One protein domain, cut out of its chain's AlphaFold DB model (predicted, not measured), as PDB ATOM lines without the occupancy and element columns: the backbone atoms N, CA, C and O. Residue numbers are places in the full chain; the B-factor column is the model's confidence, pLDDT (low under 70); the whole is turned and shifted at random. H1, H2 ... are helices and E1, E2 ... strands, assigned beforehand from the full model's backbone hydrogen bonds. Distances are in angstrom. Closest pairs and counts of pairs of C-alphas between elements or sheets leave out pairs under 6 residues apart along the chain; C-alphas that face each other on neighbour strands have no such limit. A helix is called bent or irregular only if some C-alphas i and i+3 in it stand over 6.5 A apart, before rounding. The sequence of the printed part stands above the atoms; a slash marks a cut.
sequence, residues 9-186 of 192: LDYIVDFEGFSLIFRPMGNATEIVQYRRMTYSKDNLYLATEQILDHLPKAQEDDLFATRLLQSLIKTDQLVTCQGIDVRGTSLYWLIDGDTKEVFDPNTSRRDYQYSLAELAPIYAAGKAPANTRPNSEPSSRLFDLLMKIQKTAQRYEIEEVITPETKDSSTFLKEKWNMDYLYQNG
ATOM      1  N   LEU A   9     -21.705  46.488   2.456       89.19
ATOM      2  CA  LEU A   9     -20.792  45.884   1.483       89.19
ATOM      3  C   LEU A   9     -19.623  45.132   2.135       89.19
ATOM      4  O   LEU A   9     -19.080  44.222   1.516       89.19
ATOM      5  N   ASP A  10     -19.265  45.435   3.388       91.19
ATOM      6  CA  ASP A  10     -18.188  44.725   4.085       91.19
ATOM      7  C   ASP A  10     -18.570  43.268   4.404       91.19
ATOM      8  O   ASP A  10     -17.675  42.433   4.573       91.19
ATOM      9  N   TYR A  11     -19.873  42.957   4.416       94.19
ATOM     10  CA  TYR A  11     -20.436  41.609   4.558       94.19
ATOM     11  C   TYR A  11     -20.535  40.840   3.234       94.19
ATOM     12  O   TYR A  11     -21.085  39.737   3.200       94.19
ATOM     13  N   ILE A  12     -20.041  41.414   2.135       95.25
ATOM     14  CA  ILE A  12     -20.018  40.778   0.821       95.25
ATOM     15  C   ILE A  12     -18.570  40.462   0.444       95.25
ATOM     16  O   ILE A  12     -17.664  41.279   0.611       95.25
ATOM     17  N   VAL A  13     -18.357  39.255  -0.077       95.50
ATOM     18  CA  VAL A  13     -17.094  38.825  -0.679       95.50
ATOM     19  C   VAL A  13     -17.378  38.431  -2.116       95.50
ATOM     20  O   VAL A  13     -18.161  37.515  -2.376       95.50
ATOM     21  N   ASP A  14     -16.755  39.138  -3.048       94.69
ATOM     22  CA  ASP A  14     -16.885  38.855  -4.469       94.69
ATOM     23  C   ASP A  14     -15.782  37.906  -4.935       94.69
ATOM     24  O   ASP A  14     -14.603  38.142  -4.685       94.69
ATOM     25  N   PHE A  15     -16.189  36.880  -5.674       93.25
ATOM     26  CA  PHE A  15     -15.331  35.978  -6.435       93.25
ATOM     27  C   PHE A  15     -15.495  36.292  -7.934       93.25
ATOM     28  O   PHE A  15     -16.216  37.231  -8.314       93.25
ATOM     29  N   GLU A  16     -14.826  35.539  -8.808       86.56
ATOM     30  CA  GLU A  16     -14.939  35.771 -10.251       86.56
ATOM     31  C   GLU A  16     -16.322  35.352 -10.775       86.56
ATOM     32  O   GLU A  16     -16.992  36.123 -11.465       86.56
ATOM     33  N   GLY A  17     -16.798  34.162 -10.386       86.00
ATOM     34  CA  GLY A  17     -18.058  33.590 -10.887       86.00
ATOM     35  C   GLY A  17     -19.301  33.792 -10.009       86.00
ATOM     36  O   GLY A  17     -20.413  33.445 -10.435       86.00
ATOM     37  N   PHE A  18     -19.136  34.282  -8.779       94.00
ATOM     38  CA  PHE A  18     -20.205  34.435  -7.784       94.00
ATOM     39  C   PHE A  18     -19.810  35.426  -6.678       94.00
ATOM     40  O   PHE A  18     -18.681  35.899  -6.618       94.00
ATOM     41  N   SER A  19     -20.746  35.711  -5.781       97.06
ATOM     42  CA  SER A  19     -20.533  36.488  -4.564       97.06
ATOM     43  C   SER A  19     -21.115  35.737  -3.375       97.06
ATOM     44  O   SER A  19     -22.086  34.984  -3.508       97.06
ATOM     45  N   LEU A  20     -20.530  35.960  -2.206       97.94
ATOM     46  CA  LEU A  20     -21.058  35.519  -0.926       97.94
ATOM     47  C   LEU A  20     -21.503  36.744  -0.140       97.94
ATOM     48  O   LEU A  20     -20.759  37.714  -0.058       97.94
ATOM     49  N   ILE A  21     -22.685  36.690   0.459       97.62
ATOM     50  CA  ILE A  21     -23.066  37.588   1.549       97.62
ATOM     51  C   ILE A  21     -23.200  36.753   2.815       97.62
ATOM     52  O   ILE A  21     -23.753  35.651   2.768       97.62
ATOM     53  N   PHE A  22     -22.665  37.248   3.926       97.19
ATOM     54  CA  PHE A  22     -22.597  36.488   5.168       97.19
ATOM     55  C   PHE A  22     -23.215  37.239   6.347       97.19
ATOM     56  O   PHE A  22     -23.233  38.468   6.394       97.19
ATOM     57  N   ARG A  23     -23.740  36.469   7.298       95.62
ATOM     58  CA  ARG A  23     -24.366  36.942   8.531       95.62
ATOM     59  C   ARG A  23     -23.836  36.112   9.708       95.62
ATOM     60  O   ARG A  23     -24.110  34.909   9.747       95.62
ATOM     61  N   PRO A  24     -23.082  36.706  10.647       94.31
ATOM     62  CA  PRO A  24     -22.637  36.004  11.847       94.31
ATOM     63  C   PRO A  24     -23.834  35.550  12.699       94.31
ATOM     64  O   PRO A  24     -24.785  36.297  12.906       94.31
ATOM     65  N   MET A  25     -23.796  34.327  13.228       92.31
ATOM     66  CA  MET A  25     -24.852  33.764  14.075       92.31
ATOM     67  C   MET A  25     -24.260  33.041  15.282       92.31
ATOM     68  O   MET A  25     -23.976  31.855  15.201       92.31
ATOM     69  N   GLY A  26     -24.113  33.712  16.426       89.69
ATOM     70  CA  GLY A  26     -23.657  33.068  17.666       89.69
ATOM     71  C   GLY A  26     -22.287  32.385  17.526       89.69
ATOM     72  O   GLY A  26     -21.261  33.025  17.733       89.69
ATOM     73  N   ASN A  27     -22.283  31.091  17.199       93.62
ATOM     74  CA  ASN A  27     -21.114  30.235  16.972       93.62
ATOM     75  C   ASN A  27     -20.910  29.790  15.505       93.62
ATOM     76  O   ASN A  27     -20.024  28.980  15.245       93.62
ATOM     77  N   ALA A  28     -21.712  30.287  14.570       96.44
ATOM     78  CA  ALA A  28     -21.691  29.921  13.160       96.44
ATOM     79  C   ALA A  28     -21.803  31.161  12.261       96.44
ATOM     80  O   ALA A  28     -21.972  32.287  12.740       96.44
ATOM     81  N   THR A  29     -21.738  30.956  10.948       97.88
ATOM     82  CA  THR A  29     -22.052  31.984   9.949       97.88
ATOM     83  C   THR A  29     -23.045  31.447   8.945       97.88
ATOM     84  O   THR A  29     -22.829  30.402   8.333       97.88
ATOM     85  N   GLU A  30     -24.111  32.203   8.726       98.25
ATOM     86  CA  GLU A  30     -25.038  31.955   7.638       98.25
ATOM     87  C   GLU A  30     -24.554  32.651   6.366       98.25
ATOM     88  O   GLU A  30     -24.166  33.820   6.393       98.25
ATOM     89  N   ILE A  31     -24.598  31.945   5.240       98.25
ATOM     90  CA  ILE A  31     -24.079  32.414   3.959       98.25
ATOM     91  C   ILE A  31     -25.141  32.255   2.882       98.25
ATOM     92  O   ILE A  31     -25.802  31.220   2.789       98.25
ATOM     93  N   VAL A  32     -25.252  33.265   2.019       98.50
ATOM     94  CA  VAL A  32     -25.910  33.147   0.717       98.50
ATOM     95  C   VAL A  32     -24.866  33.308  -0.381       98.50
ATOM     96  O   VAL A  32     -24.205  34.340  -0.478       98.50
ATOM     97  N   GLN A  33     -24.740  32.284  -1.223       98.06
ATOM     98  CA  GLN A  33     -23.963  32.291  -2.458       98.06
ATOM     99  C   GLN A  33     -24.884  32.618  -3.633       98.06
ATOM    100  O   GLN A  33     -25.867  31.919  -3.865       98.06
ATOM    101  N   TYR A  34     -24.574  33.666  -4.392       97.56
ATOM    102  CA  TYR A  34     -25.414  34.171  -5.483       97.56
ATOM    103  C   TYR A  34     -24.565  34.888  -6.537       97.56
ATOM    104  O   TYR A  34     -23.342  34.929  -6.431       97.56
ATOM    105  N   ARG A  35     -25.188  35.428  -7.589       95.56
ATOM    106  CA  ARG A  35     -24.489  36.225  -8.604       95.56
ATOM    107  C   ARG A  35     -24.969  37.662  -8.557       95.56
ATOM    108  O   ARG A  35     -26.157  37.930  -8.709       95.56
ATOM    109  N   ARG A  36     -24.026  38.577  -8.369       95.69
ATOM    110  CA  ARG A  36     -24.274  40.011  -8.490       95.69
ATOM    111  C   ARG A  36     -24.209  40.407  -9.959       95.69
ATOM    112  O   ARG A  36     -23.332  39.948 -10.689       95.69
ATOM    113  N   MET A  37     -25.141  41.244 -10.390       95.50
ATOM    114  CA  MET A  37     -25.144  41.818 -11.729       95.50
ATOM    115  C   MET A  37     -23.992  42.814 -11.859       95.50
ATOM    116  O   MET A  37     -23.618  43.476 -10.890       95.50
ATOM    117  N   THR A  38     -23.431  42.942 -13.058       95.12
ATOM    118  CA  THR A  38     -22.454  43.997 -13.341       95.12
ATOM    119  C   THR A  38     -23.112  45.365 -13.223       95.12
ATOM    120  O   THR A  38     -24.308  45.519 -13.473       95.12
ATOM    121  N   TYR A  39     -22.338  46.376 -12.844       94.44
ATOM    122  CA  TYR A  39     -22.877  47.720 -12.737       94.44
ATOM    123  C   TYR A  39     -23.199  48.323 -14.105       94.44
ATOM    124  O   TYR A  39     -22.327  48.504 -14.951       94.44
ATOM    125  N   SER A  40     -24.481  48.612 -14.305       94.12
ATOM    126  CA  SER A  40     -25.027  49.403 -15.403       94.12
ATOM    127  C   SER A  40     -26.383  49.963 -14.970       94.12
ATOM    128  O   SER A  40     -27.008  49.438 -14.043       94.12
ATOM    129  N   LYS A  41     -26.864  51.010 -15.648       91.19
ATOM    130  CA  LYS A  41     -28.209  51.548 -15.390       91.19
ATOM    131  C   LYS A  41     -29.292  50.502 -15.644       91.19
ATOM    132  O   LYS A  41     -30.183  50.341 -14.821       91.19
ATOM    133  N   ASP A  42     -29.168  49.745 -16.731       94.19
ATOM    134  CA  ASP A  42     -30.128  48.697 -17.089       94.19
ATOM    135  C   ASP A  42     -30.226  47.622 -16.000       94.19
ATOM    136  O   ASP A  42     -31.324  47.236 -15.604       94.19
ATOM    137  N   ASN A  43     -29.086  47.187 -15.453       95.56
ATOM    138  CA  ASN A  43     -29.071  46.207 -14.368       95.56
ATOM    139  C   ASN A  43     -29.596  46.792 -13.054       95.56
ATOM    140  O   ASN A  43     -30.251  46.075 -12.300       95.56
ATOM    141  N   LEU A  44     -29.350  48.078 -12.780       93.12
ATOM    142  CA  LEU A  44     -29.952  48.763 -11.637       93.12
ATOM    143  C   LEU A  44     -31.478  48.775 -11.734       93.12
ATOM    144  O   LEU A  44     -32.138  48.365 -10.783       93.12
ATOM    145  N   TYR A  45     -32.032  49.187 -12.878       92.00
ATOM    146  CA  TYR A  45     -33.479  49.198 -13.091       92.00
ATOM    147  C   TYR A  45     -34.074  47.793 -12.995       92.00
ATOM    148  O   TYR A  45     -35.049  47.597 -12.272       92.00
ATOM    149  N   LEU A  46     -33.443  46.802 -13.632       93.50
ATOM    150  CA  LEU A  46     -33.872  45.406 -13.552       93.50
ATOM    151  C   LEU A  46     -33.881  44.887 -12.106       93.50
ATOM    152  O   LEU A  46     -34.838  44.244 -11.679       93.50
ATOM    153  N   ALA A  47     -32.824  45.161 -11.338       93.38
ATOM    154  CA  ALA A  47     -32.752  44.761  -9.937       93.38
ATOM    155  C   ALA A  47     -33.817  45.475  -9.092       93.38
ATOM    156  O   ALA A  47     -34.436  44.841  -8.239       93.38
ATOM    157  N   THR A  48     -34.076  46.762  -9.340       91.88
ATOM    158  CA  THR A  48     -35.167  47.497  -8.689       91.88
ATOM    159  C   THR A  48     -36.520  46.850  -8.971       91.88
ATOM    160  O   THR A  48     -37.252  46.582  -8.023       91.88
ATOM    161  N   GLU A  49     -36.843  46.527 -10.224       90.62
ATOM    162  CA  GLU A  49     -38.100  45.844 -10.567       90.62
ATOM    163  C   GLU A  49     -38.243  44.508  -9.820       90.62
ATOM    164  O   GLU A  49     -39.251  44.277  -9.151       90.62
ATOM    165  N   GLN A  50     -37.194  43.677  -9.825       91.06
ATOM    166  CA  GLN A  50     -37.185  42.395  -9.107       91.06
ATOM    167  C   GLN A  50     -37.376  42.552  -7.594       91.06
ATOM    168  O   GLN A  50     -38.021  41.720  -6.953       91.06
ATOM    169  N   ILE A  51     -36.805  43.603  -7.002       89.50
ATOM    170  CA  ILE A  51     -37.013  43.930  -5.591       89.50
ATOM    171  C   ILE A  51     -38.485  44.275  -5.355       89.50
ATOM    172  O   ILE A  51     -39.109  43.716  -4.451       89.50
ATOM    173  N   LEU A  52     -39.050  45.168  -6.166       86.81
ATOM    174  CA  LEU A  52     -40.415  45.656  -5.983       86.81
ATOM    175  C   LEU A  52     -41.474  44.563  -6.169       86.81
ATOM    176  O   LEU A  52     -42.447  44.551  -5.417       86.81
ATOM    177  N   ASP A  53     -41.246  43.600  -7.063       87.56
ATOM    178  CA  ASP A  53     -42.113  42.424  -7.251       87.56
ATOM    179  C   ASP A  53     -42.202  41.522  -6.007       87.56
ATOM    180  O   ASP A  53     -43.130  40.718  -5.859       87.56
ATOM    181  N   HIS A  54     -41.237  41.633  -5.094       85.12
ATOM    182  CA  HIS A  54     -41.135  40.785  -3.910       85.12
ATOM    183  C   HIS A  54     -41.292  41.528  -2.578       85.12
ATOM    184  O   HIS A  54     -41.398  40.863  -1.541       85.12
ATOM    185  N   LEU A  55     -41.354  42.864  -2.580       78.44
ATOM    186  CA  LEU A  55     -41.582  43.666  -1.375       78.44
ATOM    187  C   LEU A  55     -43.085  43.848  -1.102       78.44
ATOM    188  O   LEU A  55     -43.758  44.556  -1.851       78.44
ATOM    189  N   PRO A  56     -43.637  43.295  -0.007       62.62
ATOM    190  CA  PRO A  56     -45.080  43.286   0.222       62.62
ATOM    191  C   PRO A  56     -45.742  44.665   0.419       62.62
ATOM    192  O   PRO A  56     -46.927  44.753   0.102       62.62
ATOM    193  N   LYS A  57     -45.057  45.718   0.922       65.06
ATOM    194  CA  LYS A  57     -45.593  47.107   1.082       65.06
ATOM    195  C   LYS A  57     -44.495  48.191   1.146       65.06
ATOM    196  O   LYS A  57     -43.388  47.898   1.592       65.06
ATOM    197  N   ALA A  58     -44.805  49.442   0.781       57.69
ATOM    198  CA  ALA A  58     -43.901  50.610   0.863       57.69
ATOM    199  C   ALA A  58     -43.520  51.039   2.286       57.69
ATOM    200  O   ALA A  58     -42.607  51.835   2.456       57.69
ATOM    201  N   GLN A  59     -44.171  50.501   3.323       51.28
ATOM    202  CA  GLN A  59     -43.775  50.747   4.718       51.28
ATOM    203  C   GLN A  59     -42.484  50.019   5.126       51.28
ATOM    204  O   GLN A  59     -42.024  50.160   6.258       51.28
ATOM    205  N   GLU A  60     -41.908  49.210   4.240       56.34
ATOM    206  CA  GLU A  60     -40.682  48.476   4.515       56.34
ATOM    207  C   GLU A  60     -39.448  49.342   4.225       56.34
ATOM    208  O   GLU A  60     -39.033  49.447   3.080       56.34
ATOM    209  N   ASP A  61     -38.910  49.934   5.300       73.19
ATOM    210  CA  ASP A  61     -37.581  50.546   5.492       73.19
ATOM    211  C   ASP A  61     -36.797  50.866   4.198       73.19
ATOM    212  O   ASP A  61     -36.192  49.977   3.596       73.19
ATOM    213  N   ASP A  62     -36.754  52.141   3.784       80.62
ATOM    214  CA  ASP A  62     -36.021  52.596   2.586       80.62
ATOM    215  C   ASP A  62     -34.554  52.120   2.580       80.62
ATOM    216  O   ASP A  62     -33.985  51.804   1.527       80.62
ATOM    217  N   LEU A  63     -33.948  51.994   3.768       85.56
ATOM    218  CA  LEU A  63     -32.598  51.459   3.940       85.56
ATOM    219  C   LEU A  63     -32.507  49.990   3.522       85.56
ATOM    220  O   LEU A  63     -31.510  49.568   2.934       85.56
ATOM    221  N   PHE A  64     -33.535  49.199   3.813       87.06
ATOM    222  CA  PHE A  64     -33.590  47.787   3.465       87.06
ATOM    223  C   PHE A  64     -33.634  47.587   1.947       87.06
ATOM    224  O   PHE A  64     -32.840  46.806   1.421       87.06
ATOM    225  N   ALA A  65     -34.499  48.318   1.235       88.56
ATOM    226  CA  ALA A  65     -34.561  48.262  -0.229       88.56
ATOM    227  C   ALA A  65     -33.233  48.712  -0.865       88.56
ATOM    228  O   ALA A  65     -32.711  48.054  -1.766       88.56
ATOM    229  N   THR A  66     -32.641  49.778  -0.324       90.12
ATOM    230  CA  THR A  66     -31.336  50.306  -0.743       90.12
ATOM    231  C   THR A  66     -30.210  49.276  -0.573       90.12
ATOM    232  O   THR A  66     -29.437  49.036  -1.501       90.12
ATOM    233  N   ARG A  67     -30.141  48.597   0.579       89.56
ATOM    234  CA  ARG A  67     -29.146  47.541   0.850       89.56
ATOM    235  C   ARG A  67     -29.363  46.291   0.009       89.56
ATOM    236  O   ARG A  67     -28.399  45.660  -0.428       89.56
ATOM    237  N   LEU A  68     -30.617  45.913  -0.231       91.88
ATOM    238  CA  LEU A  68     -30.933  44.791  -1.110       91.88
ATOM    239  C   LEU A  68     -30.464  45.082  -2.542       91.88
ATOM    240  O   LEU A  68     -29.823  44.227  -3.150       91.88
ATOM    241  N   LEU A  69     -30.670  46.307  -3.036       92.88
ATOM    242  CA  LEU A  69     -30.158  46.742  -4.338       92.88
ATOM    243  C   LEU A  69     -28.623  46.708  -4.397       92.88
ATOM    244  O   LEU A  69     -28.063  46.136  -5.329       92.88
ATOM    245  N   GLN A  70     -27.932  47.223  -3.374       91.81
ATOM    246  CA  GLN A  70     -26.464  47.126  -3.277       91.81
ATOM    247  C   GLN A  70     -25.961  45.683  -3.251       91.81
ATOM    248  O   GLN A  70     -24.908  45.378  -3.814       91.81
ATOM    249  N   SER A  71     -26.720  44.787  -2.617       94.25
ATOM    250  CA  SER A  71     -26.393  43.363  -2.607       94.25
ATOM    251  C   SER A  71     -26.438  42.798  -4.019       94.25
ATOM    252  O   SER A  71     -25.555  42.042  -4.378       94.25
ATOM    253  N   LEU A  72     -27.399  43.196  -4.854       95.38
ATOM    254  CA  LEU A  72     -27.582  42.640  -6.198       95.38
ATOM    255  C   LEU A  72     -26.611  43.183  -7.255       95.38
ATOM    256  O   LEU A  72     -26.393  42.496  -8.249       95.38
ATOM    257  N   ILE A  73     -26.017  44.364  -7.066       95.81
ATOM    258  CA  ILE A  73     -25.152  45.016  -8.069       95.81
ATOM    259  C   ILE A  73     -23.695  45.038  -7.609       95.81
ATOM    260  O   ILE A  73     -23.398  45.610  -6.565       95.81
ATOM    261  N   LYS A  74     -22.774  44.468  -8.395       94.62
ATOM    262  CA  LYS A  74     -21.328  44.431  -8.118       94.62
ATOM    263  C   LYS A  74     -20.668  45.764  -8.476       94.62
ATOM    264  O   LYS A  74     -20.345  45.993  -9.639       94.62
ATOM    265  N   THR A  75     -20.488  46.630  -7.479       90.75
ATOM    266  CA  THR A  75     -19.785  47.917  -7.608       90.75
ATOM    267  C   THR A  75     -19.419  48.512  -6.250       90.75
ATOM    268  O   THR A  75     -20.107  48.266  -5.257       90.75
ATOM    269  N   ASP A  76     -18.356  49.309  -6.230       86.56
ATOM    270  CA  ASP A  76     -17.963  50.225  -5.156       86.56
ATOM    271  C   ASP A  76     -18.354  51.689  -5.456       86.56
ATOM    272  O   ASP A  76     -18.256  52.547  -4.580       86.56
ATOM    273  N   GLN A  77     -18.854  51.973  -6.664       88.56
ATOM    274  CA  GLN A  77     -19.230  53.319  -7.110       88.56
ATOM    275  C   GLN A  77     -20.560  53.797  -6.518       88.56
ATOM    276  O   GLN A  77     -20.803  55.001  -6.449       88.56
ATOM    277  N   LEU A  78     -21.436  52.883  -6.086       89.00
ATOM    278  CA  LEU A  78     -22.731  53.238  -5.504       89.00
ATOM    279  C   LEU A  78     -22.617  53.491  -4.002       89.00
ATOM    280  O   LEU A  78     -22.393  52.576  -3.206       89.00
ATOM    281  N   VAL A  79     -22.868  54.735  -3.609       86.94
ATOM    282  CA  VAL A  79     -22.778  55.192  -2.224       86.94
ATOM    283  C   VAL A  79     -24.174  55.376  -1.645       86.94
ATOM    284  O   VAL A  79     -25.008  56.074  -2.215       86.94
ATOM    285  N   THR A  80     -24.425  54.794  -0.473       88.31
ATOM    286  CA  THR A  80     -25.661  55.048   0.274       88.31
ATOM    287  C   THR A  80     -25.672  56.476   0.799       88.31
ATOM    288  O   THR A  80     -24.753  56.898   1.502       88.31
ATOM    289  N   CYS A  81     -26.738  57.202   0.501       89.25
ATOM    290  CA  CYS A  81     -27.011  58.523   1.038       89.25
ATOM    291  C   CYS A  81     -28.237  58.489   1.942       89.25
ATOM    292  O   CYS A  81     -29.111  57.636   1.799       89.25
ATOM    293  N   GLN A  82     -28.265  59.425   2.886       90.00
ATOM    294  CA  GLN A  82     -29.371  59.631   3.804       90.00
ATOM    295  C   GLN A  82     -29.814  61.092   3.761       90.00
ATOM    296  O   GLN A  82     -28.993  62.014   3.741       90.00
ATOM    297  N   GLY A  83     -31.124  61.287   3.804       90.12
ATOM    298  CA  GLY A  83     -31.780  62.575   3.975       90.12
ATOM    299  C   GLY A  83     -32.864  62.469   5.035       90.12
ATOM    300  O   GLY A  83     -33.271  61.371   5.409       90.12
ATOM    301  N   ILE A  84     -33.315  63.612   5.534       89.38
ATOM    302  CA  ILE A  84     -34.403  63.682   6.508       89.38
ATOM    303  C   ILE A  84     -35.514  64.526   5.892       89.38
ATOM    304  O   ILE A  84     -35.252  65.628   5.407       89.38
ATOM    305  N   ASP A  85     -36.738  64.000   5.880       88.81
ATOM    306  CA  ASP A  85     -37.906  64.742   5.410       88.81
ATOM    307  C   ASP A  85     -38.373  65.792   6.439       88.81
ATOM    308  O   ASP A  85     -37.903  65.856   7.577       88.81
ATOM    309  N   VAL A  86     -39.357  66.611   6.062       86.44
ATOM    310  CA  VAL A  86     -39.926  67.649   6.945       86.44
ATOM    311  C   VAL A  86     -40.597  67.095   8.211       86.44
ATOM    312  O   VAL A  86     -40.862  67.852   9.141       86.44
ATOM    313  N   ARG A  87     -40.881  65.787   8.258       87.56
ATOM    314  CA  ARG A  87     -41.481  65.082   9.400       87.56
ATOM    315  C   ARG A  87     -40.424  64.421  10.294       87.56
ATOM    316  O   ARG A  87     -40.790  63.825  11.304       87.56
ATOM    317  N   GLY A  88     -39.137  64.521   9.954       85.75
ATOM    318  CA  GLY A  88     -38.050  63.863  10.683       85.75
ATOM    319  C   GLY A  88     -37.798  62.408  10.264       85.75
ATOM    320  O   GLY A  88     -37.027  61.708  10.920       85.75
ATOM    321  N   THR A  89     -38.425  61.940   9.185       87.62
ATOM    322  CA  THR A  89     -38.268  60.586   8.641       87.62
ATOM    323  C   THR A  89     -36.957  60.488   7.876       87.62
ATOM    324  O   THR A  89     -36.707  61.283   6.971       87.62
ATOM    325  N   SER A  90     -36.125  59.501   8.212       87.50
ATOM    326  CA  SER A  90     -34.920  59.208   7.431       87.50
ATOM    327  C   SER A  90     -35.272  58.465   6.148       87.50
ATOM    328  O   SER A  90     -35.949  57.444   6.199       87.50
ATOM    329  N   LEU A  91     -34.765  58.974   5.034       89.19
ATOM    330  CA  LEU A  91     -34.875  58.410   3.692       89.19
ATOM    331  C   LEU A  91     -33.490  57.973   3.235       89.19
ATOM    332  O   LEU A  91     -32.508  58.662   3.526       89.19
ATOM    333  N   TYR A  92     -33.420  56.861   2.508       89.50
ATOM    334  CA  TYR A  92     -32.165  56.290   2.027       89.50
ATOM    335  C   TYR A  92     -32.247  55.979   0.537       89.50
ATOM    336  O   TYR A  92     -33.254  55.461   0.064       89.50
ATOM    337  N   TRP A  93     -31.173  56.287  -0.183       92.06
ATOM    338  CA  TRP A  93     -31.030  56.030  -1.616       92.06
ATOM    339  C   TRP A  93     -29.564  55.766  -1.959       92.06
ATOM    340  O   TRP A  93     -28.674  55.934  -1.119       92.06
ATOM    341  N   LEU A  94     -29.297  55.361  -3.197       91.75
ATOM    342  CA  LEU A  94     -27.945  55.258  -3.737       91.75
ATOM    343  C   LEU A  94     -27.636  56.462  -4.612       91.75
ATOM    344  O   LEU A  94     -28.499  56.955  -5.334       91.75
ATOM    345  N   ILE A  95     -26.389  56.909  -4.577       91.69
ATOM    346  CA  ILE A  95     -25.845  57.813  -5.583       91.69
ATOM    347  C   ILE A  95     -24.679  57.147  -6.290       91.69
ATOM    348  O   ILE A  95     -23.886  56.445  -5.664       91.69
ATOM    349  N   ASP A  96     -24.556  57.402  -7.582       90.44
ATOM    350  CA  ASP A  96     -23.314  57.157  -8.302       90.44
ATOM    351  C   ASP A  96     -22.251  58.163  -7.825       90.44
ATOM    352  O   ASP A  96     -22.456  59.383  -7.827       90.44
ATOM    353  N   GLY A  97     -21.119  57.643  -7.352       86.88
ATOM    354  CA  GLY A  97     -20.004  58.422  -6.830       86.88
ATOM    355  C   GLY A  97     -19.377  59.367  -7.855       86.88
ATOM    356  O   GLY A  97     -18.930  60.449  -7.461       86.88
ATOM    357  N   ASP A  98     -19.414  59.017  -9.138       87.75
ATOM    358  CA  ASP A  98     -18.816  59.771 -10.237       87.75
ATOM    359  C   ASP A  98     -19.826  60.751 -10.845       87.75
ATOM    360  O   ASP A  98     -19.566  61.955 -10.920       87.75
ATOM    361  N   THR A  99     -21.004  60.260 -11.242       90.19
ATOM    362  CA  THR A  99     -22.005  61.071 -11.964       90.19
ATOM    363  C   THR A  99     -22.939  61.858 -11.049       90.19
ATOM    364  O   THR A  99     -23.598  62.794 -11.505       90.19
ATOM    365  N   LYS A 100     -22.992  61.504  -9.758       88.50
ATOM    366  CA  LYS A 100     -23.956  62.021  -8.769       88.50
ATOM    367  C   LYS A 100     -25.417  61.719  -9.104       88.50
ATOM    368  O   LYS A 100     -26.315  62.322  -8.518       88.50
ATOM    369  N   GLU A 101     -25.668  60.788 -10.019       91.69
ATOM    370  CA  GLU A 101     -27.017  60.332 -10.334       91.69
ATOM    371  C   GLU A 101     -27.641  59.609  -9.139       91.69
ATOM    372  O   GLU A 101     -26.981  58.824  -8.458       91.69
ATOM    373  N   VAL A 102     -28.918  59.896  -8.882       92.06
ATOM    374  CA  VAL A 102     -29.684  59.339  -7.764       92.06
ATOM    375  C   VAL A 102     -30.438  58.095  -8.220       92.06
ATOM    376  O   VAL A 102     -31.191  58.135  -9.192       92.06
ATOM    377  N   PHE A 103     -30.296  57.021  -7.453       92.00
ATOM    378  CA  PHE A 103     -31.032  55.775  -7.601       92.00
ATOM    379  C   PHE A 103     -31.765  55.460  -6.299       92.00
ATOM    380  O   PHE A 103     -31.175  54.992  -5.323       92.00
ATOM    381  N   ASP A 104     -33.070  55.704  -6.294       91.31
ATOM    382  CA  ASP A 104     -33.952  55.345  -5.187       91.31
ATOM    383  C   ASP A 104     -34.872  54.192  -5.623       91.31
ATOM    384  O   ASP A 104     -35.737  54.397  -6.489       91.31
ATOM    385  N   PRO A 105     -34.714  52.985  -5.039       88.56
ATOM    386  CA  PRO A 105     -35.493  51.813  -5.424       88.56
ATOM    387  C   PRO A 105     -36.992  51.958  -5.137       88.56
ATOM    388  O   PRO A 105     -37.787  51.195  -5.679       88.56
ATOM    389  N   ASN A 106     -37.405  52.917  -4.305       86.69
ATOM    390  CA  ASN A 106     -38.796  53.077  -3.899       86.69
ATOM    391  C   ASN A 106     -39.596  54.027  -4.798       86.69
ATOM    392  O   ASN A 106     -40.823  53.943  -4.814       86.69
ATOM    393  N   THR A 107     -38.938  54.874  -5.597       85.94
ATOM    394  CA  THR A 107     -39.609  55.878  -6.455       85.94
ATOM    395  C   THR A 107     -40.592  55.287  -7.466       85.94
ATOM    396  O   THR A 107     -41.536  55.959  -7.871       85.94
ATOM    397  N   SER A 108     -40.400  54.025  -7.854       82.06
ATOM    398  CA  SER A 108     -41.278  53.316  -8.794       82.06
ATOM    399  C   SER A 108     -42.431  52.565  -8.111       82.06
ATOM    400  O   SER A 108     -43.251  51.936  -8.786       82.06
ATOM    401  N   ARG A 109     -42.535  52.612  -6.775       81.69
ATOM    402  CA  ARG A 109     -43.625  51.952  -6.046       81.69
ATOM    403  C   ARG A 109     -44.921  52.733  -6.192       81.69
ATOM    404  O   ARG A 109     -44.974  53.937  -5.962       81.69
ATOM    405  N   ARG A 110     -46.009  52.018  -6.484       78.75
ATOM    406  CA  ARG A 110     -47.353  52.618  -6.576       78.75
ATOM    407  C   ARG A 110     -47.843  53.194  -5.251       78.75
ATOM    408  O   ARG A 110     -48.646  54.116  -5.255       78.75
ATOM    409  N   ASP A 111     -47.399  52.618  -4.140       80.75
ATOM    410  CA  ASP A 111     -47.737  53.025  -2.782       80.75
ATOM    411  C   ASP A 111     -46.656  53.910  -2.137       80.75
ATOM    412  O   ASP A 111     -46.692  54.120  -0.923       80.75
ATOM    413  N   TYR A 112     -45.704  54.441  -2.920       84.62
ATOM    414  CA  TYR A 112     -44.711  55.368  -2.386       84.62
ATOM    415  C   TYR A 112     -45.357  56.689  -1.978       84.62
ATOM    416  O   TYR A 112     -46.123  57.291  -2.728       84.62
ATOM    417  N   GLN A 113     -45.035  57.143  -0.771       84.69
ATOM    418  CA  GLN A 113     -45.699  58.291  -0.157       84.69
ATOM    419  C   GLN A 113     -45.127  59.653  -0.579       84.69
ATOM    420  O   GLN A 113     -45.640  60.671  -0.126       84.69
ATOM    421  N   TYR A 114     -44.064  59.675  -1.388       87.19
ATOM    422  CA  TYR A 114     -43.406  60.902  -1.830       87.19
ATOM    423  C   TYR A 114     -43.472  61.043  -3.347       87.19
ATOM    424  O   TYR A 114     -43.171  60.113  -4.094       87.19
ATOM    425  N   SER A 115     -43.806  62.244  -3.804       88.88
ATOM    426  CA  SER A 115     -43.628  62.654  -5.193       88.88
ATOM    427  C   SER A 115     -42.170  63.030  -5.481       88.88
ATOM    428  O   SER A 115     -41.419  63.434  -4.592       88.88
ATOM    429  N   LEU A 116     -41.768  62.995  -6.757       89.19
ATOM    430  CA  LEU A 116     -40.421  63.420  -7.170       89.19
ATOM    431  C   LEU A 116     -40.103  64.876  -6.778       89.19
ATOM    432  O   LEU A 116     -38.954  65.196  -6.485       89.19
ATOM    433  N   ALA A 117     -41.112  65.752  -6.737       90.56
ATOM    434  CA  ALA A 117     -40.943  67.145  -6.324       90.56
ATOM    435  C   ALA A 117     -40.637  67.284  -4.823       90.56
ATOM    436  O   ALA A 117     -39.856  68.153  -4.441       90.56
ATOM    437  N   GLU A 118     -41.213  66.422  -3.979       91.19
ATOM    438  CA  GLU A 118     -40.930  66.378  -2.538       91.19
ATOM    439  C   GLU A 118     -39.555  65.769  -2.246       91.19
ATOM    440  O   GLU A 118     -38.880  66.191  -1.307       91.19
ATOM    441  N   LEU A 119     -39.114  64.813  -3.069       92.31
ATOM    442  CA  LEU A 119     -37.822  64.144  -2.915       92.31
ATOM    443  C   LEU A 119     -36.646  65.007  -3.376       92.31
ATOM    444  O   LEU A 119     -35.588  64.963  -2.758       92.31
ATOM    445  N   ALA A 120     -36.821  65.823  -4.418       92.81
ATOM    446  CA  ALA A 120     -35.759  66.667  -4.971       92.81
ATOM    447  C   ALA A 120     -34.976  67.489  -3.916       92.81
ATOM    448  O   ALA A 120     -33.744  67.398  -3.903       92.81
ATOM    449  N   PRO A 121     -35.616  68.251  -3.000       93.06
ATOM    450  CA  PRO A 121     -34.886  68.970  -1.954       93.06
ATOM    451  C   PRO A 121     -34.230  68.038  -0.923       93.06
ATOM    452  O   PRO A 121     -33.178  68.381  -0.385       93.06
ATOM    453  N   ILE A 122     -34.807  66.860  -0.665       93.25
ATOM    454  CA  ILE A 122     -34.256  65.871   0.274       93.25
ATOM    455  C   ILE A 122     -32.985  65.248  -0.305       93.25
ATOM    456  O   ILE A 122     -31.970  65.178   0.387       93.25
ATOM    457  N   TYR A 123     -33.008  64.863  -1.582       93.81
ATOM    458  CA  TYR A 123     -31.840  64.331  -2.278       93.81
ATOM    459  C   TYR A 123     -30.716  65.359  -2.375       93.81
ATOM    460  O   TYR A 123     -29.563  65.026  -2.113       93.81
ATOM    461  N   ALA A 124     -31.044  66.618  -2.683       91.00
ATOM    462  CA  ALA A 124     -30.058  67.693  -2.780       91.00
ATOM    463  C   ALA A 124     -29.378  68.014  -1.434       91.00
ATOM    464  O   ALA A 124     -28.204  68.381  -1.410       91.00
ATOM    465  N   ALA A 125     -30.106  67.895  -0.319       89.81
ATOM    466  CA  ALA A 125     -29.577  68.132   1.027       89.81
ATOM    467  C   ALA A 125     -28.932  66.888   1.663       89.81
ATOM    468  O   ALA A 125     -28.217  67.006   2.667       89.81
ATOM    469  N   GLY A 126     -29.213  65.706   1.111       86.88
ATOM    470  CA  GLY A 126     -28.751  64.429   1.626       86.88
ATOM    471  C   GLY A 126     -27.239  64.280   1.586       86.88
ATOM    472  O   GLY A 126     -26.534  64.908   0.796       86.88
ATOM    473  N   LYS A 127     -26.722  63.441   2.478       84.81
ATOM    474  CA  LYS A 127     -25.285  63.205   2.616       84.81
ATOM    475  C   LYS A 127     -25.016  61.718   2.728       84.81
ATOM    476  O   LYS A 127     -25.820  60.976   3.292       84.81
ATOM    477  N   ALA A 128     -23.847  61.298   2.255       75.56
ATOM    478  CA  ALA A 128     -23.290  60.025   2.683       75.56
ATOM    479  C   ALA A 128     -23.112  60.095   4.213       75.56
ATOM    480  O   ALA A 128     -22.504  61.060   4.697       75.56
ATOM    481  N   PRO A 129     -23.681  59.160   4.994       64.38
ATOM    482  CA  PRO A 129     -23.615  59.230   6.443       64.38
ATOM    483  C   PRO A 129     -22.152  59.244   6.892       64.38
ATOM    484  O   PRO A 129     -21.395  58.317   6.619       64.38
ATOM    485  N   ALA A 130     -21.755  60.327   7.565       52.69
ATOM    486  CA  ALA A 130     -20.347  60.628   7.803       52.69
ATOM    487  C   ALA A 130     -19.663  59.669   8.781       52.69
ATOM    488  O   ALA A 130     -18.446  59.648   8.771       52.69
ATOM    489  N   ASN A 131     -20.408  58.927   9.614       45.28
ATOM    490  CA  ASN A 131     -19.873  57.931  10.561       45.28
ATOM    491  C   ASN A 131     -20.946  57.103  11.294       45.28
ATOM    492  O   ASN A 131     -20.625  56.185  12.042       45.28
ATOM    493  N   THR A 132     -22.232  57.368  11.087       46.38
ATOM    494  CA  THR A 132     -23.302  56.478  11.538       46.38
ATOM    495  C   THR A 132     -23.539  55.453  10.445       46.38
ATOM    496  O   THR A 132     -24.414  55.649   9.608       46.38
ATOM    497  N   ARG A 133     -22.732  54.385  10.399       56.06
ATOM    498  CA  ARG A 133     -23.118  53.196   9.630       56.06
ATOM    499  C   ARG A 133     -24.204  52.512  10.475       56.06
ATOM    500  O   ARG A 133     -23.852  51.939  11.505       56.06
ATOM    501  N   PRO A 134     -25.513  52.642  10.167       53.16
ATOM    502  CA  PRO A 134     -26.540  51.909  10.912       53.16
ATOM    503  C   PRO A 134     -26.160  50.432  10.903       53.16
ATOM    504  O   PRO A 134     -25.564  50.021   9.911       53.16
ATOM    505  N   ASN A 135     -26.472  49.653  11.950       62.66
ATOM    506  CA  ASN A 135     -26.151  48.218  12.008       62.66
ATOM    507  C   ASN A 135     -26.347  47.588  10.617       62.66
ATOM    508  O   ASN A 135     -27.465  47.550  10.092       62.66
ATOM    509  N   SER A 136     -25.227  47.305   9.949       76.75
ATOM    510  CA  SER A 136     -25.189  46.982   8.519       76.75
ATOM    511  C   SER A 136     -25.100  45.495   8.275       76.75
ATOM    512  O   SER A 136     -24.995  45.068   7.132       76.75
ATOM    513  N   GLU A 137     -25.198  44.724   9.352       88.00
ATOM    514  CA  GLU A 137     -25.332  43.294   9.272       88.00
ATOM    515  C   GLU A 137     -26.573  42.928   8.441       88.00
ATOM    516  O   GLU A 137     -27.674  43.448   8.687       88.00
ATOM    517  N   PRO A 138     -26.421  42.045   7.443       91.44
ATOM    518  CA  PRO A 138     -27.544  41.516   6.694       91.44
ATOM    519  C   PRO A 138     -28.548  40.845   7.635       91.44
ATOM    520  O   PRO A 138     -28.181  40.074   8.513       91.44
ATOM    521  N   SER A 139     -29.839  41.104   7.448       90.88
ATOM    522  CA  SER A 139     -30.886  40.411   8.210       90.88
ATOM    523  C   SER A 139     -31.268  39.084   7.546       90.88
ATOM    524  O   SER A 139     -31.153  38.942   6.328       90.88
ATOM    525  N   SER A 140     -31.838  38.134   8.304       92.69
ATOM    526  CA  SER A 140     -32.429  36.918   7.706       92.69
ATOM    527  C   SER A 140     -33.465  37.260   6.631       92.69
ATOM    528  O   SER A 140     -33.537  36.593   5.607       92.69
ATOM    529  N   ARG A 141     -34.230  38.343   6.826       90.88
ATOM    530  CA  ARG A 141     -35.219  38.815   5.850       90.88
ATOM    531  C   ARG A 141     -34.573  39.249   4.529       90.88
ATOM    532  O   ARG A 141     -35.156  39.026   3.470       90.88
ATOM    533  N   LEU A 142     -33.379  39.846   4.577       92.31
ATOM    534  CA  LEU A 142     -32.602  40.162   3.378       92.31
ATOM    535  C   LEU A 142     -32.209  38.872   2.647       92.31
ATOM    536  O   LEU A 142     -32.392  38.786   1.435       92.31
ATOM    537  N   PHE A 143     -31.751  37.847   3.374       95.31
ATOM    538  CA  PHE A 143     -31.417  36.541   2.789       95.31
ATOM    539  C   PHE A 143     -32.644  35.860   2.172       95.31
ATOM    540  O   PHE A 143     -32.560  35.346   1.058       95.31
ATOM    541  N   ASP A 144     -33.799  35.906   2.840       93.56
ATOM    542  CA  ASP A 144     -35.053  35.348   2.324       93.56
ATOM    543  C   ASP A 144     -35.451  35.982   0.983       93.56
ATOM    544  O   ASP A 144     -35.888  35.286   0.063       93.56
ATOM    545  N   LEU A 145     -35.298  37.304   0.850       92.44
ATOM    546  CA  LEU A 145     -35.593  38.004  -0.400       92.44
ATOM    547  C   LEU A 145     -34.534  37.772  -1.471       92.44
ATOM    548  O   LEU A 145     -34.908  37.559  -2.623       92.44
ATOM    549  N   LEU A 146     -33.246  37.739  -1.120       94.62
ATOM    550  CA  LEU A 146     -32.195  37.371  -2.070       94.62
ATOM    551  C   LEU A 146     -32.465  35.994  -2.677       94.62
ATOM    552  O   LEU A 146     -32.413  35.857  -3.893       94.62
ATOM    553  N   MET A 147     -32.841  35.003  -1.866       95.19
ATOM    554  CA  MET A 147     -33.197  33.661  -2.349       95.19
ATOM    555  C   MET A 147     -34.455  33.659  -3.235       95.19
ATOM    556  O   MET A 147     -34.586  32.836  -4.141       95.19
ATOM    557  N   LYS A 148     -35.401  34.580  -3.000       93.56
ATOM    558  CA  LYS A 148     -36.580  34.743  -3.866       93.56
ATOM    559  C   LYS A 148     -36.224  35.391  -5.202       93.56
ATOM    560  O   LYS A 148     -36.738  34.920  -6.213       93.56
ATOM    561  N   ILE A 149     -35.371  36.411  -5.206       93.00
ATOM    562  CA  ILE A 149     -34.946  37.139  -6.409       93.00
ATOM    563  C   ILE A 149     -33.998  36.270  -7.252       93.00
ATOM    564  O   ILE A 149     -34.214  36.052  -8.441       93.00
ATOM    565  N   GLN A 150     -32.964  35.712  -6.625       94.19
ATOM    566  CA  GLN A 150     -31.913  34.927  -7.266       94.19
ATOM    567  C   GLN A 150     -32.223  33.432  -7.142       94.19
ATOM    568  O   GLN A 150     -31.778  32.763  -6.215       94.19
ATOM    569  N   LYS A 151     -32.971  32.871  -8.100       91.75
ATOM    570  CA  LYS A 151     -33.427  31.463  -8.048       91.75
ATOM    571  C   LYS A 151     -32.308  30.420  -8.022       91.75
ATOM    572  O   LYS A 151     -32.543  29.291  -7.608       91.75
ATOM    573  N   THR A 152     -31.112  30.781  -8.478       93.31
ATOM    574  CA  THR A 152     -29.923  29.916  -8.450       93.31
ATOM    575  C   THR A 152     -29.058  30.134  -7.210       93.31
ATOM    576  O   THR A 152     -27.991  29.530  -7.112       93.31
ATOM    577  N   ALA A 153     -29.459  31.027  -6.299       96.88
ATOM    578  CA  ALA A 153     -28.733  31.250  -5.063       96.88
ATOM    579  C   ALA A 153     -28.810  30.021  -4.152       96.88
ATOM    580  O   ALA A 153     -29.772  29.251  -4.178       96.88
ATOM    581  N   GLN A 154     -27.780  29.846  -3.335       97.75
ATOM    582  CA  GLN A 154     -27.688  28.781  -2.347       97.75
ATOM    583  C   GLN A 154     -27.489  29.399  -0.974       97.75
ATOM    584  O   GLN A 154     -26.663  30.294  -0.817       97.75
ATOM    585  N   ARG A 155     -28.225  28.902   0.019       97.94
ATOM    586  CA  ARG A 155     -28.114  29.325   1.415       97.94
ATOM    587  C   ARG A 155     -27.653  28.150   2.258       97.94
ATOM    588  O   ARG A 155     -28.213  27.062   2.131       97.94
ATOM    589  N   TYR A 156     -26.643  28.364   3.086       97.75
ATOM    590  CA  TYR A 156     -26.078  27.342   3.960       97.75
ATOM    591  C   TYR A 156     -25.405  27.982   5.174       97.75
ATOM    592  O   TYR A 156     -25.201  29.194   5.225       97.75
ATOM    593  N   GLU A 157     -25.066  27.152   6.151       97.75
ATOM    594  CA  GLU A 157     -24.375  27.546   7.375       97.75
ATOM    595  C   GLU A 157     -22.999  26.883   7.427       97.75
ATOM    596  O   GLU A 157     -22.808  25.792   6.883       97.75
ATOM    597  N   ILE A 158     -22.044  27.554   8.067       97.44
ATOM    598  CA  ILE A 158     -20.719  27.009   8.358       97.44
ATOM    599  C   ILE A 158     -20.380  27.177   9.840       97.44
ATOM    600  O   ILE A 158     -20.738  28.179  10.463       97.44
ATOM    601  N   GLU A 159     -19.621  26.228  10.383       95.75
ATOM    602  CA  GLU A 159     -19.130  26.225  11.769       95.75
ATOM    603  C   GLU A 159     -17.867  27.098  11.931       95.75
ATOM    604  O   GLU A 159     -16.863  26.704  12.520       95.75
ATOM    605  N   GLU A 160     -17.902  28.303  11.364       96.31
ATOM    606  CA  GLU A 160     -16.870  29.333  11.488       96.31
ATOM    607  C   GLU A 160     -17.568  30.690  11.614       96.31
ATOM    608  O   GLU A 160     -18.485  30.978  10.846       96.31
ATOM    609  N   VAL A 161     -17.160  31.534  12.567       96.62
ATOM    610  CA  VAL A 161     -17.726  32.885  12.738       96.62
ATOM    611  C   VAL A 161     -16.931  33.888  11.902       96.62
ATOM    612  O   VAL A 161     -15.791  34.225  12.223       96.62
ATOM    613  N   ILE A 162     -17.558  34.392  10.843       96.06
ATOM    614  CA  ILE A 162     -16.999  35.371   9.917       96.06
ATOM    615  C   ILE A 162     -17.674  36.710  10.183       96.06
ATOM    616  O   ILE A 162     -18.887  36.842  10.032       96.06
ATOM    617  N   THR A 163     -16.879  37.716  10.531       94.06
ATOM    618  CA  THR A 163     -17.304  39.114  10.631       94.06
ATOM    619  C   THR A 163     -16.544  39.953   9.601       94.06
ATOM    620  O   THR A 163     -15.531  39.497   9.062       94.06
ATOM    621  N   PRO A 164     -16.984  41.188   9.312       92.00
ATOM    622  CA  PRO A 164     -16.221  42.124   8.490       92.00
ATOM    623  C   PRO A 164     -14.754  42.278   8.915       92.00
ATOM    624  O   PRO A 164     -13.885  42.426   8.061       92.00
ATOM    625  N   GLU A 165     -14.470  42.193  10.215       91.50
ATOM    626  CA  GLU A 165     -13.128  42.303  10.792       91.50
ATOM    627  C   GLU A 165     -12.307  41.014  10.662       91.50
ATOM    628  O   GLU A 165     -11.080  41.076  10.599       91.50
ATOM    629  N   THR A 166     -12.952  39.842  10.644       93.56
ATOM    630  CA  THR A 166     -12.257  38.542  10.620       93.56
ATOM    631  C   THR A 166     -12.231  37.879   9.246       93.56
ATOM    632  O   THR A 166     -11.472  36.921   9.063       93.56
ATOM    633  N   LYS A 167     -12.989  38.380   8.259       93.44
ATOM    634  CA  LYS A 167     -13.157  37.742   6.940       93.44
ATOM    635  C   LYS A 167     -11.845  37.436   6.213       93.44
ATOM    636  O   LYS A 167     -11.705  36.347   5.669       93.44
ATOM    637  N   ASP A 168     -10.849  38.317   6.285       92.56
ATOM    638  CA  ASP A 168      -9.558  38.110   5.604       92.56
ATOM    639  C   ASP A 168      -8.723  36.991   6.254       92.56
ATOM    640  O   ASP A 168      -7.844  36.384   5.637       92.56
ATOM    641  N   SER A 169      -9.012  36.678   7.520       94.31
ATOM    642  CA  SER A 169      -8.379  35.578   8.244       94.31
ATOM    643  C   SER A 169      -9.118  34.246   8.098       94.31
ATOM    644  O   SER A 169      -8.512  33.215   8.400       94.31
ATOM    645  N   SER A 170     -10.346  34.258   7.566       96.88
ATOM    646  CA  SER A 170     -11.238  33.099   7.508       96.88
ATOM    647  C   SER A 170     -10.652  31.923   6.728       96.88
ATOM    648  O   SER A 170     -10.139  32.090   5.618       96.88
ATOM    649  N   THR A 171     -10.755  30.721   7.296       96.75
ATOM    650  CA  THR A 171     -10.306  29.486   6.631       96.75
ATOM    651  C   THR A 171     -11.251  29.139   5.489       96.75
ATOM    652  O   THR A 171     -10.799  28.967   4.357       96.75
ATOM    653  N   PHE A 172     -12.559  29.142   5.752       96.81
ATOM    654  CA  PHE A 172     -13.585  28.886   4.746       96.81
ATOM    655  C   PHE A 172     -13.449  29.797   3.514       96.81
ATOM    656  O   PHE A 172     -13.479  29.315   2.379       96.81
ATOM    657  N   LEU A 173     -13.272  31.112   3.708       96.38
ATOM    658  CA  LEU A 173     -13.153  32.044   2.579       96.38
ATOM    659  C   LEU A 173     -11.864  31.827   1.780       96.38
ATOM    660  O   LEU A 173     -11.899  31.905   0.552       96.38
ATOM    661  N   LYS A 174     -10.744  31.507   2.442       95.25
ATOM    662  CA  LYS A 174      -9.484  31.162   1.762       95.25
ATOM    663  C   LYS A 174      -9.626  29.899   0.917       95.25
ATOM    664  O   LYS A 174      -9.186  29.877  -0.230       95.25
ATOM    665  N   GLU A 175     -10.265  28.862   1.451       94.50
ATOM    666  CA  GLU A 175     -10.529  27.627   0.705       94.50
ATOM    667  C   GLU A 175     -11.443  27.878  -0.496       94.50
ATOM    668  O   GLU A 175     -11.151  27.412  -1.600       94.50
ATOM    669  N   LYS A 176     -12.504  28.676  -0.323       93.56
ATOM    670  CA  LYS A 176     -13.379  29.093  -1.428       93.56
ATOM    671  C   LYS A 176     -12.620  29.851  -2.514       93.56
ATOM    672  O   LYS A 176     -12.826  29.554  -3.687       93.56
ATOM    673  N   TRP A 177     -11.719  30.759  -2.138       91.88
ATOM    674  CA  TRP A 177     -10.863  31.486  -3.081       91.88
ATOM    675  C   TRP A 177      -9.953  30.556  -3.869       91.88
ATOM    676  O   TRP A 177      -9.884  30.656  -5.091       91.88
ATOM    677  N   ASN A 178      -9.299  29.616  -3.189       90.56
ATOM    678  CA  ASN A 178      -8.439  28.635  -3.844       90.56
ATOM    679  C   ASN A 178      -9.229  27.780  -4.844       90.56
ATOM    680  O   ASN A 178      -8.760  27.535  -5.954       90.56
ATOM    681  N   MET A 179     -10.438  27.351  -4.477       89.38
ATOM    682  CA  MET A 179     -11.297  26.561  -5.360       89.38
ATOM    683  C   MET A 179     -11.789  27.357  -6.573       89.38
ATOM    684  O   MET A 179     -11.749  26.823  -7.681       89.38
ATOM    685  N   ASP A 180     -12.216  28.614  -6.390       86.88
ATOM    686  CA  ASP A 180     -12.591  29.495  -7.505       86.88
ATOM    687  C   ASP A 180     -11.391  29.705  -8.436       86.88
ATOM    688  O   ASP A 180     -11.486  29.428  -9.627       86.88
ATOM    689  N   TYR A 181     -10.214  30.031  -7.893       86.38
ATOM    690  CA  TYR A 181      -8.984  30.187  -8.673       86.38
ATOM    691  C   TYR A 181      -8.647  28.941  -9.507       86.38
ATOM    692  O   TYR A 181      -8.364  29.044 -10.702       86.38
ATOM    693  N   LEU A 182      -8.685  27.747  -8.909       87.88
ATOM    694  CA  LEU A 182      -8.419  26.498  -9.630       87.88
ATOM    695  C   LEU A 182      -9.461  26.238 -10.729       87.88
ATOM    696  O   LEU A 182      -9.108  25.771 -11.814       87.88
ATOM    697  N   TYR A 183     -10.730  26.562 -10.473       85.19
ATOM    698  CA  TYR A 183     -11.803  26.437 -11.457       85.19
ATOM    699  C   TYR A 183     -11.598  27.364 -12.656       85.19
ATOM    700  O   TYR A 183     -11.642  26.892 -13.793       85.19
ATOM    701  N   GLN A 184     -11.289  28.639 -12.418       83.06
ATOM    702  CA  GLN A 184     -11.051  29.617 -13.486       83.06
ATOM    703  C   GLN A 184      -9.812  29.268 -14.323       83.06
ATOM    704  O   GLN A 184      -9.791  29.478 -15.533       83.06
ATOM    705  N   ASN A 185      -8.810  28.629 -13.712       85.25
ATOM    706  CA  ASN A 185      -7.626  28.126 -14.415       85.25
ATOM    707  C   ASN A 185      -7.830  26.752 -15.087       85.25
ATOM    708  O   ASN A 185      -6.866  26.133 -15.540       85.25
ATOM    709  N   GLY A 186      -9.067  26.249 -15.162       81.25
ATOM    710  CA  GLY A 186      -9.405  25.038 -15.912       81.25
ATOM    711  C   GLY A 186      -8.903  23.732 -15.288       81.25
ATOM    712  O   GLY A 186      -8.916  22.696 -15.955       81.25
TER     713      GLY A 186
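AT A GLANCE: This is residues 9 to 186 of the 192 residues of an uncharacterized protein of Gammaproteobacteria bacterium (UniProt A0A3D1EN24). Two lobes lie one after the other along the long axis: a twisted four-stranded sheet, E1, E2, E3 and E6, with H4 over it and H5 beyond it at the far end, and a smaller lobe in which the hairpin of E4 and E5 stands between H2 and H3. H2 is near the middle of the whole and joins the lobes, meeting H4 on one side and E5 on the other, while H1 packs on H2. The printed part has 178 residues, with five named helices and six named strands in the order E1 E2 E3 H1 H2 E4 E5 H3 H4 E6 H5. Both sheets, E1 - E2 - E3 - E6 and E4 - E5, are antiparallel, and the class is mixed, helices and strands. The whole is compact, with a radius of gyration of the C-alphas of 17.1 A, yet elongated in outline, spanning 52 by 33 by 32 A.

HOW THE PARTS SIT: Start at the larger sheet, twisted, where E1 (residues 12 to 14), E2 (19 to 25) and E3 (28 to 34) form a meander, each strand the antiparallel neighbour of the one before. Look for N 13 and O 20, 2.9 A apart, between E1 and E2, and N 23 and O 30, 2.8 A, between E2 and E3; both pairs of strands are hairpins. Edge strand E6 (154 to 158) is antiparallel to E3, with N 31 and O 156 at 2.8 A. H4 (140 to 149) is on this sheet at a height over the sheet of 9.5 A; it lies over E3 and only just over E6, with 3 of its C-alphas falling there, and runs along the strands, at 18 degrees to E3 on the local plane. H5 (171 to 184) is only just on the sheet, with 5 pairs of C-alphas within 10 A, and only grazes it with residues 172 to 177. H2 (62 to 72) only grazes the same sheet with residues 70 to 72. H2 and H4 only just touch, with 3 pairs of C-alphas within 8 A, the closest being Leu 68 and Leu 142 at 6.7 A; they run the same way at a steep tilt of 54 degrees. H1 (41 to 52) touches H2, the closest C-alphas being Ala 47 and Leu 69 at 6.5 A, with a steep tilt of 56 degrees, opposite ways. E4 (78 to 84) and E5 (90 to 96) form a hairpin and are antiparallel neighbours, with N 81 and O 93 at 2.8 A. The closest C-alphas of H2 and E5, Leu 63 and Tyr 92, are 5.2 A apart. Those of E4 and H3 (116 to 125), Gly 83 and Ile 122, are 5.5 A apart. Every O i to N i+4 pair is within hydrogen-bond range in H1, H2, H4 and H5, and 4 of 6 are in H3. H3 and H5 are apart.

IN THESE COORDINATES: Find C-alpha 12, where E1 begins, at (-20.018, 40.778, 0.821). E2 measures 19.3 A from first to last C-alpha, E3 19.5 A and E6 12.9 A. E4 and E5 each measure 19.7 A. H1 is 16.5 A long, H2 15.7 A, H3 14.4 A and H4 14.3 A. H3 is irregular, but only just: C-alphas 118 and 121 are 6.6 A apart. H5 measures 20.1 A from first to last C-alpha, with C-alpha 171 at (-10.306, 29.486, 6.631) and C-alpha 184 at (-11.051, 29.617, -13.486).

THE WHOLE: The two C-alphas farthest apart, those of Arg 87 and Gly 186, are 57.2 A apart. The printed part has no cut. Look for long links at residues 97 to 115, 126 to 139 and 159 to 170. Residues 102 to 103 pair antiparallel with residues 94 to 95 of E5, and residues 37 to 38 pair parallel with 73 to 74. The mean pLDDT of the printed part is 88.8; residues 56 to 60 and 129 to 135 are under 70.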